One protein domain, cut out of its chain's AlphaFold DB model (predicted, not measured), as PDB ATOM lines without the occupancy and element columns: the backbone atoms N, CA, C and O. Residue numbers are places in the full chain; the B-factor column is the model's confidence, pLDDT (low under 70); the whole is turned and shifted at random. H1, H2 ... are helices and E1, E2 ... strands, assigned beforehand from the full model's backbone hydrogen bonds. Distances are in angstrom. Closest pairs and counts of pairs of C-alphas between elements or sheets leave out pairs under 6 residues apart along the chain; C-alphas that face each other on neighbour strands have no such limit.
ATOM      1  N   LEU A 145      37.907  18.345  -1.141       86.81
ATOM      2  CA  LEU A 145      38.216  18.392  -2.574       86.81
ATOM      3  C   LEU A 145      37.786  17.112  -3.300       86.81
ATOM      4  O   LEU A 145      37.264  17.198  -4.406       86.81
ATOM      5  N   LYS A 146      37.950  15.940  -2.675       84.25
ATOM      6  CA  LYS A 146      37.479  14.657  -3.208       84.25
ATOM      7  C   LYS A 146      35.968  14.633  -3.335       84.25
ATOM      8  O   LYS A 146      35.477  14.214  -4.371       84.25
ATOM      9  N   ASN A 147      35.245  15.079  -2.312       88.62
ATOM     10  CA  ASN A 147      33.785  15.084  -2.346       88.62
ATOM     11  C   ASN A 147      33.274  16.030  -3.434       88.62
ATOM     12  O   ASN A 147      32.534  15.585  -4.296       88.62
ATOM     13  N   LEU A 148      33.802  17.259  -3.515       90.31
ATOM     14  CA  LEU A 148      33.459  18.183  -4.604       90.31
ATOM     15  C   LEU A 148      33.762  17.594  -5.992       90.31
ATOM     16  O   LEU A 148      32.970  17.746  -6.914       90.31
ATOM     17  N   LYS A 149      34.889  16.888  -6.152       84.44
ATOM     18  CA  LYS A 149      35.237  16.222  -7.417       84.44
ATOM     19  C   LYS A 149      34.342  15.029  -7.735       84.44
ATOM     20  O   LYS A 149      34.024  14.815  -8.900       84.44
ATOM     21  N   ARG A 150      33.926  14.263  -6.725       84.31
ATOM     22  CA  ARG A 150      32.929  13.199  -6.890       84.31
ATOM     23  C   ARG A 150      31.587  13.782  -7.310       84.31
ATOM     24  O   ARG A 150      31.014  13.268  -8.259       84.31
ATOM     25  N   ASP A 151      31.155  14.877  -6.693       87.56
ATOM     26  CA  ASP A 151      29.916  15.573  -7.050       87.56
ATOM     27  C   ASP A 151      29.970  16.098  -8.496       87.56
ATOM     28  O   ASP A 151      29.017  15.923  -9.252       87.56
ATOM     29  N   GLU A 152      31.105  16.668  -8.928       87.56
ATOM     30  CA  GLU A 152      31.329  17.078 -10.324       87.56
ATOM     31  C   GLU A 152      31.240  15.895 -11.306       87.56
ATOM     32  O   GLU A 152      30.681  16.032 -12.394       87.56
ATOM     33  N   ILE A 153      31.795  14.734 -10.949       81.12
ATOM     34  CA  ILE A 153      31.748  13.533 -11.797       81.12
ATOM     35  C   ILE A 153      30.341  12.944 -11.827       81.12
ATOM     36  O   ILE A 153      29.870  12.586 -12.901       81.12
ATOM     37  N   MET A 154      29.647  12.892 -10.690       81.56
ATOM     38  CA  MET A 154      28.248  12.472 -10.636       81.56
ATOM     39  C   MET A 154      27.363  13.394 -11.474       81.56
ATOM     40  O   MET A 154      26.521  12.906 -12.217       81.56
ATOM     41  N   ALA A 155      27.584  14.711 -11.427       88.06
ATOM     42  CA  ALA A 155      26.864  15.660 -12.273       88.06
ATOM     43  C   ALA A 155      27.113  15.405 -13.769       88.06
ATOM     44  O   ALA A 155      26.161  15.370 -14.539       88.06
ATOM     45  N   LYS A 156      28.365  15.146 -14.173       83.06
ATOM     46  CA  LYS A 156      28.690  14.767 -15.562       83.06
ATOM     47  C   LYS A 156      28.068  13.431 -15.968       83.06
ATOM     48  O   LYS A 156      27.640  13.283 -17.105       83.06
ATOM     49  N   LEU A 157      28.025  12.453 -15.063       79.88
ATOM     50  CA  LEU A 157      27.365  11.171 -15.316       79.88
ATOM     51  C   LEU A 157      25.851  11.343 -15.472       79.88
ATOM     52  O   LEU A 157      25.284  10.724 -16.365       79.88
ATOM     53  N   ARG A 158      25.219  12.206 -14.666       83.56
ATOM     54  CA  ARG A 158      23.802  12.571 -14.815       83.56
ATOM     55  C   ARG A 158      23.530  13.292 -16.130       83.56
ATOM     56  O   ARG A 158      22.605  12.918 -16.830       83.56
ATOM     57  N   GLU A 159      24.375  14.247 -16.512       82.31
ATOM     58  CA  GLU A 159      24.268  14.941 -17.803       82.31
ATOM     59  C   GLU A 159      24.379  13.957 -18.980       82.31
ATOM     60  O   GLU A 159      23.595  14.018 -19.924       82.31
ATOM     61  N   ILE A 160      25.306  12.994 -18.910       78.69
ATOM     62  CA  ILE A 160      25.399  11.926 -19.912       78.69
ATOM     63  C   ILE A 160      24.146  11.043 -19.878       78.69
ATOM     64  O   ILE A 160      23.628  10.723 -20.942       78.69
ATOM     65  N   ALA A 161      23.636  10.675 -18.698       76.31
ATOM     66  CA  ALA A 161      22.427   9.863 -18.565       76.31
ATOM     67  C   ALA A 161      21.216  10.538 -19.232       76.31
ATOM     68  O   ALA A 161      20.575   9.914 -20.080       76.31
ATOM     69  N   GLU A 162      20.991  11.827 -18.949       81.44
ATOM     70  CA  GLU A 162      19.937  12.653 -19.557       81.44
ATOM     71  C   GLU A 162      20.056  12.706 -21.089       81.44
ATOM     72  O   GLU A 162      19.059  12.578 -21.797       81.44
ATOM     73  N   ILE A 163      21.276  12.844 -21.622       76.81
ATOM     74  CA  ILE A 163      21.520  12.871 -23.074       76.81
ATOM     75  C   ILE A 163      21.323  11.484 -23.707       76.81
ATOM     76  O   ILE A 163      20.856  11.385 -24.841       76.81
ATOM     77  N   THR A 164      21.676  10.410 -22.998       68.25
ATOM     78  CA  THR A 164      21.531   9.030 -23.490       68.25
ATOM     79  C   THR A 164      20.105   8.489 -23.397       68.25
ATOM     80  O   THR A 164      19.846   7.419 -23.939       68.25
ATOM     81  N   GLY A 165      19.180   9.208 -22.747       52.62
ATOM     82  CA  GLY A 165      17.756   8.857 -22.687       52.62
ATOM     83  C   GLY A 165      17.433   7.594 -21.880       52.62
ATOM     84  O   GLY A 165      16.290   7.145 -21.891       52.62
ATOM     85  N   ASN A 166      18.413   7.024 -21.173       57.84
ATOM     86  CA  ASN A 166      18.191   5.928 -20.236       57.84
ATOM     87  C   ASN A 166      17.759   6.510 -18.881       57.84
ATOM     88  O   ASN A 166      18.580   6.700 -17.986       57.84
ATOM     89  N   LEU A 310      38.844   8.534 -14.181       79.44
ATOM     90  CA  LEU A 310      39.376   7.804 -13.027       79.44
ATOM     91  C   LEU A 310      40.802   8.250 -12.686       79.44
ATOM     92  O   LEU A 310      41.118   8.467 -11.520       79.44
ATOM     93  N   ASP A 311      41.660   8.445 -13.684       80.69
ATOM     94  CA  ASP A 311      43.024   8.937 -13.484       80.69
ATOM     95  C   ASP A 311      43.030  10.373 -12.919       80.69
ATOM     96  O   ASP A 311      43.876  10.721 -12.101       80.69
ATOM     97  N   GLU A 312      42.057  11.220 -13.271       81.44
ATOM     98  CA  GLU A 312      41.838  12.526 -12.624       81.44
ATOM     99  C   GLU A 312      41.502  12.420 -11.130       81.44
ATOM    100  O   GLU A 312      42.034  13.199 -10.333       81.44
ATOM    101  N   LEU A 313      40.682  11.441 -10.734       79.50
ATOM    102  CA  LEU A 313      40.403  11.152  -9.325       79.50
ATOM    103  C   LEU A 313      41.654  10.658  -8.593       79.50
ATOM    104  O   LEU A 313      41.986  11.178  -7.526       79.50
ATOM    105  N   TYR A 314      42.385   9.709  -9.185       79.81
ATOM    106  CA  TYR A 314      43.618   9.173  -8.604       79.81
ATOM    107  C   TYR A 314      44.727  10.231  -8.502       79.81
ATOM    108  O   TYR A 314      45.507  10.214  -7.551       79.81
ATOM    109  N   LYS A 315      44.781  11.210  -9.416       80.44
ATOM    110  CA  LYS A 315      45.726  12.346  -9.351       80.44
ATOM    111  C   LYS A 315      45.493  13.274  -8.162       80.44
ATOM    112  O   LYS A 315      46.418  14.017  -7.820       80.44
ATOM    113  N   LEU A 316      44.290  13.281  -7.581       76.19
ATOM    114  CA  LEU A 316      43.964  14.106  -6.418       76.19
ATOM    115  C   LEU A 316      44.639  13.578  -5.144       76.19
ATOM    116  O   LEU A 316      44.901  14.346  -4.218       76.19
ATOM    117  N   ASP A 317      44.950  12.282  -5.123       75.19
ATOM    118  CA  ASP A 317      45.723  11.653  -4.067       75.19
ATOM    119  C   ASP A 317      47.228  11.820  -4.287       75.19
ATOM    120  O   ASP A 317      47.762  11.682  -5.389       75.19
ATOM    121  N   TYR A 318      47.935  12.145  -3.205       74.50
ATOM    122  CA  TYR A 318      49.390  12.077  -3.158       74.50
ATOM    123  C   TYR A 318      49.806  10.776  -2.481       74.50
ATOM    124  O   TYR A 318      49.220  10.355  -1.487       74.50
ATOM    125  N   GLU A 319      50.853  10.155  -3.003       71.50
ATOM    126  CA  GLU A 319      51.353   8.880  -2.489       71.50
ATOM    127  C   GLU A 319      52.295   9.097  -1.293       71.50
ATOM    128  O   GLU A 319      52.377   8.248  -0.408       71.50
ATOM    129  N   ASP A 320      52.991  10.243  -1.225       72.31
ATOM    130  CA  ASP A 320      53.902  10.562  -0.120       72.31
ATOM    131  C   ASP A 320      53.940  12.074   0.189       72.31
ATOM    132  O   ASP A 320      53.729  12.929  -0.670       72.31
ATOM    133  N   ILE A 321      54.261  12.428   1.436       76.38
ATOM    134  CA  ILE A 321      54.520  13.806   1.874       76.38
ATOM    135  C   ILE A 321      56.012  13.929   2.199       76.38
ATOM    136  O   ILE A 321      56.437  13.978   3.361       76.38
ATOM    137  N   VAL A 322      56.840  14.028   1.160       73.50
ATOM    138  CA  VAL A 322      58.285  14.210   1.323       73.50
ATOM    139  C   VAL A 322      58.581  15.680   1.622       73.50
ATOM    140  O   VAL A 322      58.447  16.562   0.781       73.50
ATOM    141  N   GLY A 323      58.993  15.976   2.858       76.88
ATOM    142  CA  GLY A 323      59.401  17.334   3.245       76.88
ATOM    143  C   GLY A 323      58.255  18.341   3.406       76.88
ATOM    144  O   GLY A 323      58.513  19.540   3.444       76.88
ATOM    145  N   GLY A 324      57.007  17.878   3.547       74.94
ATOM    146  CA  GLY A 324      55.828  18.741   3.723       74.94
ATOM    147  C   GLY A 324      55.154  19.181   2.419       74.94
ATOM    148  O   GLY A 324      54.108  19.833   2.487       74.94
ATOM    149  N   ILE A 325      55.723  18.796   1.273       80.06
ATOM    150  CA  ILE A 325      55.148  18.958  -0.064       80.06
ATOM    151  C   ILE A 325      54.451  17.635  -0.417       80.06
ATOM    152  O   ILE A 325      55.097  16.590  -0.319       80.06
ATOM    153  N   PRO A 326      53.160  17.649  -0.781       79.88
ATOM    154  CA  PRO A 326      52.495  16.495  -1.378       79.88
ATOM    155  C   PRO A 326      53.205  16.077  -2.671       79.88
ATOM    156  O   PRO A 326      53.331  16.886  -3.590       79.88
ATOM    157  N   VAL A 327      53.707  14.846  -2.738       79.00
ATOM    158  CA  VAL A 327      54.395  14.298  -3.914       79.00
ATOM    159  C   VAL A 327      53.625  13.088  -4.432       79.00
ATOM    160  O   VAL A 327      53.224  12.210  -3.672       79.00
ATOM    161  N   ARG A 328      53.467  13.040  -5.755       80.31
ATOM    162  CA  ARG A 328      52.985  11.882  -6.509       80.31
ATOM    163  C   ARG A 328      54.088  11.412  -7.451       80.31
ATOM    164  O   ARG A 328      54.741  12.242  -8.098       80.31
ATOM    165  N   PHE A 329      54.321  10.111  -7.537       79.81
ATOM    166  CA  PHE A 329      55.257   9.539  -8.490       79.81
ATOM    167  C   PHE A 329      54.716   9.749  -9.907       79.81
ATOM    168  O   PHE A 329      53.563   9.472 -10.230       79.81
ATOM    169  N   HIS A 330      55.552  10.328 -10.765       77.69
ATOM    170  CA  HIS A 330      55.211  10.542 -12.166       77.69
ATOM    171  C   HIS A 330      55.751   9.354 -12.953       77.69
ATOM    172  O   HIS A 330      56.955   9.270 -13.207       77.69
ATOM    173  N   TYR A 331      54.868   8.429 -13.317       79.00
ATOM    174  CA  TYR A 331      55.224   7.327 -14.200       79.00
ATOM    175  C   TYR A 331      55.289   7.828 -15.645       79.00
ATOM    176  O   TYR A 331      54.431   8.577 -16.109       79.00
ATOM    177  N   ARG A 332      56.331   7.418 -16.371       78.75
ATOM    178  CA  ARG A 332      56.457   7.620 -17.817       78.75
ATOM    179  C   ARG A 332      56.361   6.250 -18.465       78.75
ATOM    180  O   ARG A 332      57.120   5.359 -18.093       78.75
TER     181      ARG A 332
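What this domain is: This is residues 145 to 166 and 310 to 332 of the 439 residues of the protein "Kri1_C domain-containing protein" of Allomyces macrogynus (strain ATCC 38327) (UniProt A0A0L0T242). A long straight helix, H1, makes one end of an extended, flat-looking piece, and a small two-strand hairpin, E1 and E2, makes the other end. The short helix H2 lies between them, near the first part of H1, while residues 154 to 166 stick out free. The printed part has 45 residues, with two named helices and then two named strands in the order H1, H2, E1, E2; the sheet, E1 - E2, is antiparallel, and the class is mostly helix. The whole is extended, with a radius of gyration of the C-alphas of 15.2 A and spans of 49 by 25 by 8 A, only just flat.

How they stand to each other: Look first at E1, residues 320 to 322, and E2, residues 325 to 327, a hairpin of antiparallel strands at 136 degrees between their directions. C-alphas 321 and 326 face each other at 4.7 A. Within hydrogen-bond range you will find N 327 and O 320 at 2.8 A, and N 320 and O 327 at 3.1 A. A tight link of 5 residues joins H2, residues 310 to 314, to E1; H2 and E2 are apart. H1, residues 145 to 164, is close to H2 but not clearly touching; their closest C-alphas, those of Lys 149 and Leu 313, are 7.5 A apart. H1 is apart from E1 and E2. In H1 and H2 every O i to N i+4 pair is within hydrogen-bond range.

Where its parts are: Find C-alpha 320 at (53.902, 10.562, -0.120), where E1 begins; E1 measures 5.9 A and E2 6.1 A from first to last C-alpha. E2 ends at C-alpha 327, at (54.395, 14.298, -3.914). H2 measures 6.3 A. Find C-alpha 145 at (38.216, 18.392, -2.574); from there H1 runs 28.3 A to C-alpha 164.

The domain as a whole: The two C-alphas farthest apart, those of Gly 165 and Gly 323, are 49.8 A apart. Residues 167 to 309 are not printed, and C-alphas 166 and 310 stand 22.5 A apart across this cut, which lies in the link from H1 to H2. The link from E1 to E2 is tight. Mean pLDDT of the printed part is 78.9; look for values under 70 at residues 164 to 166.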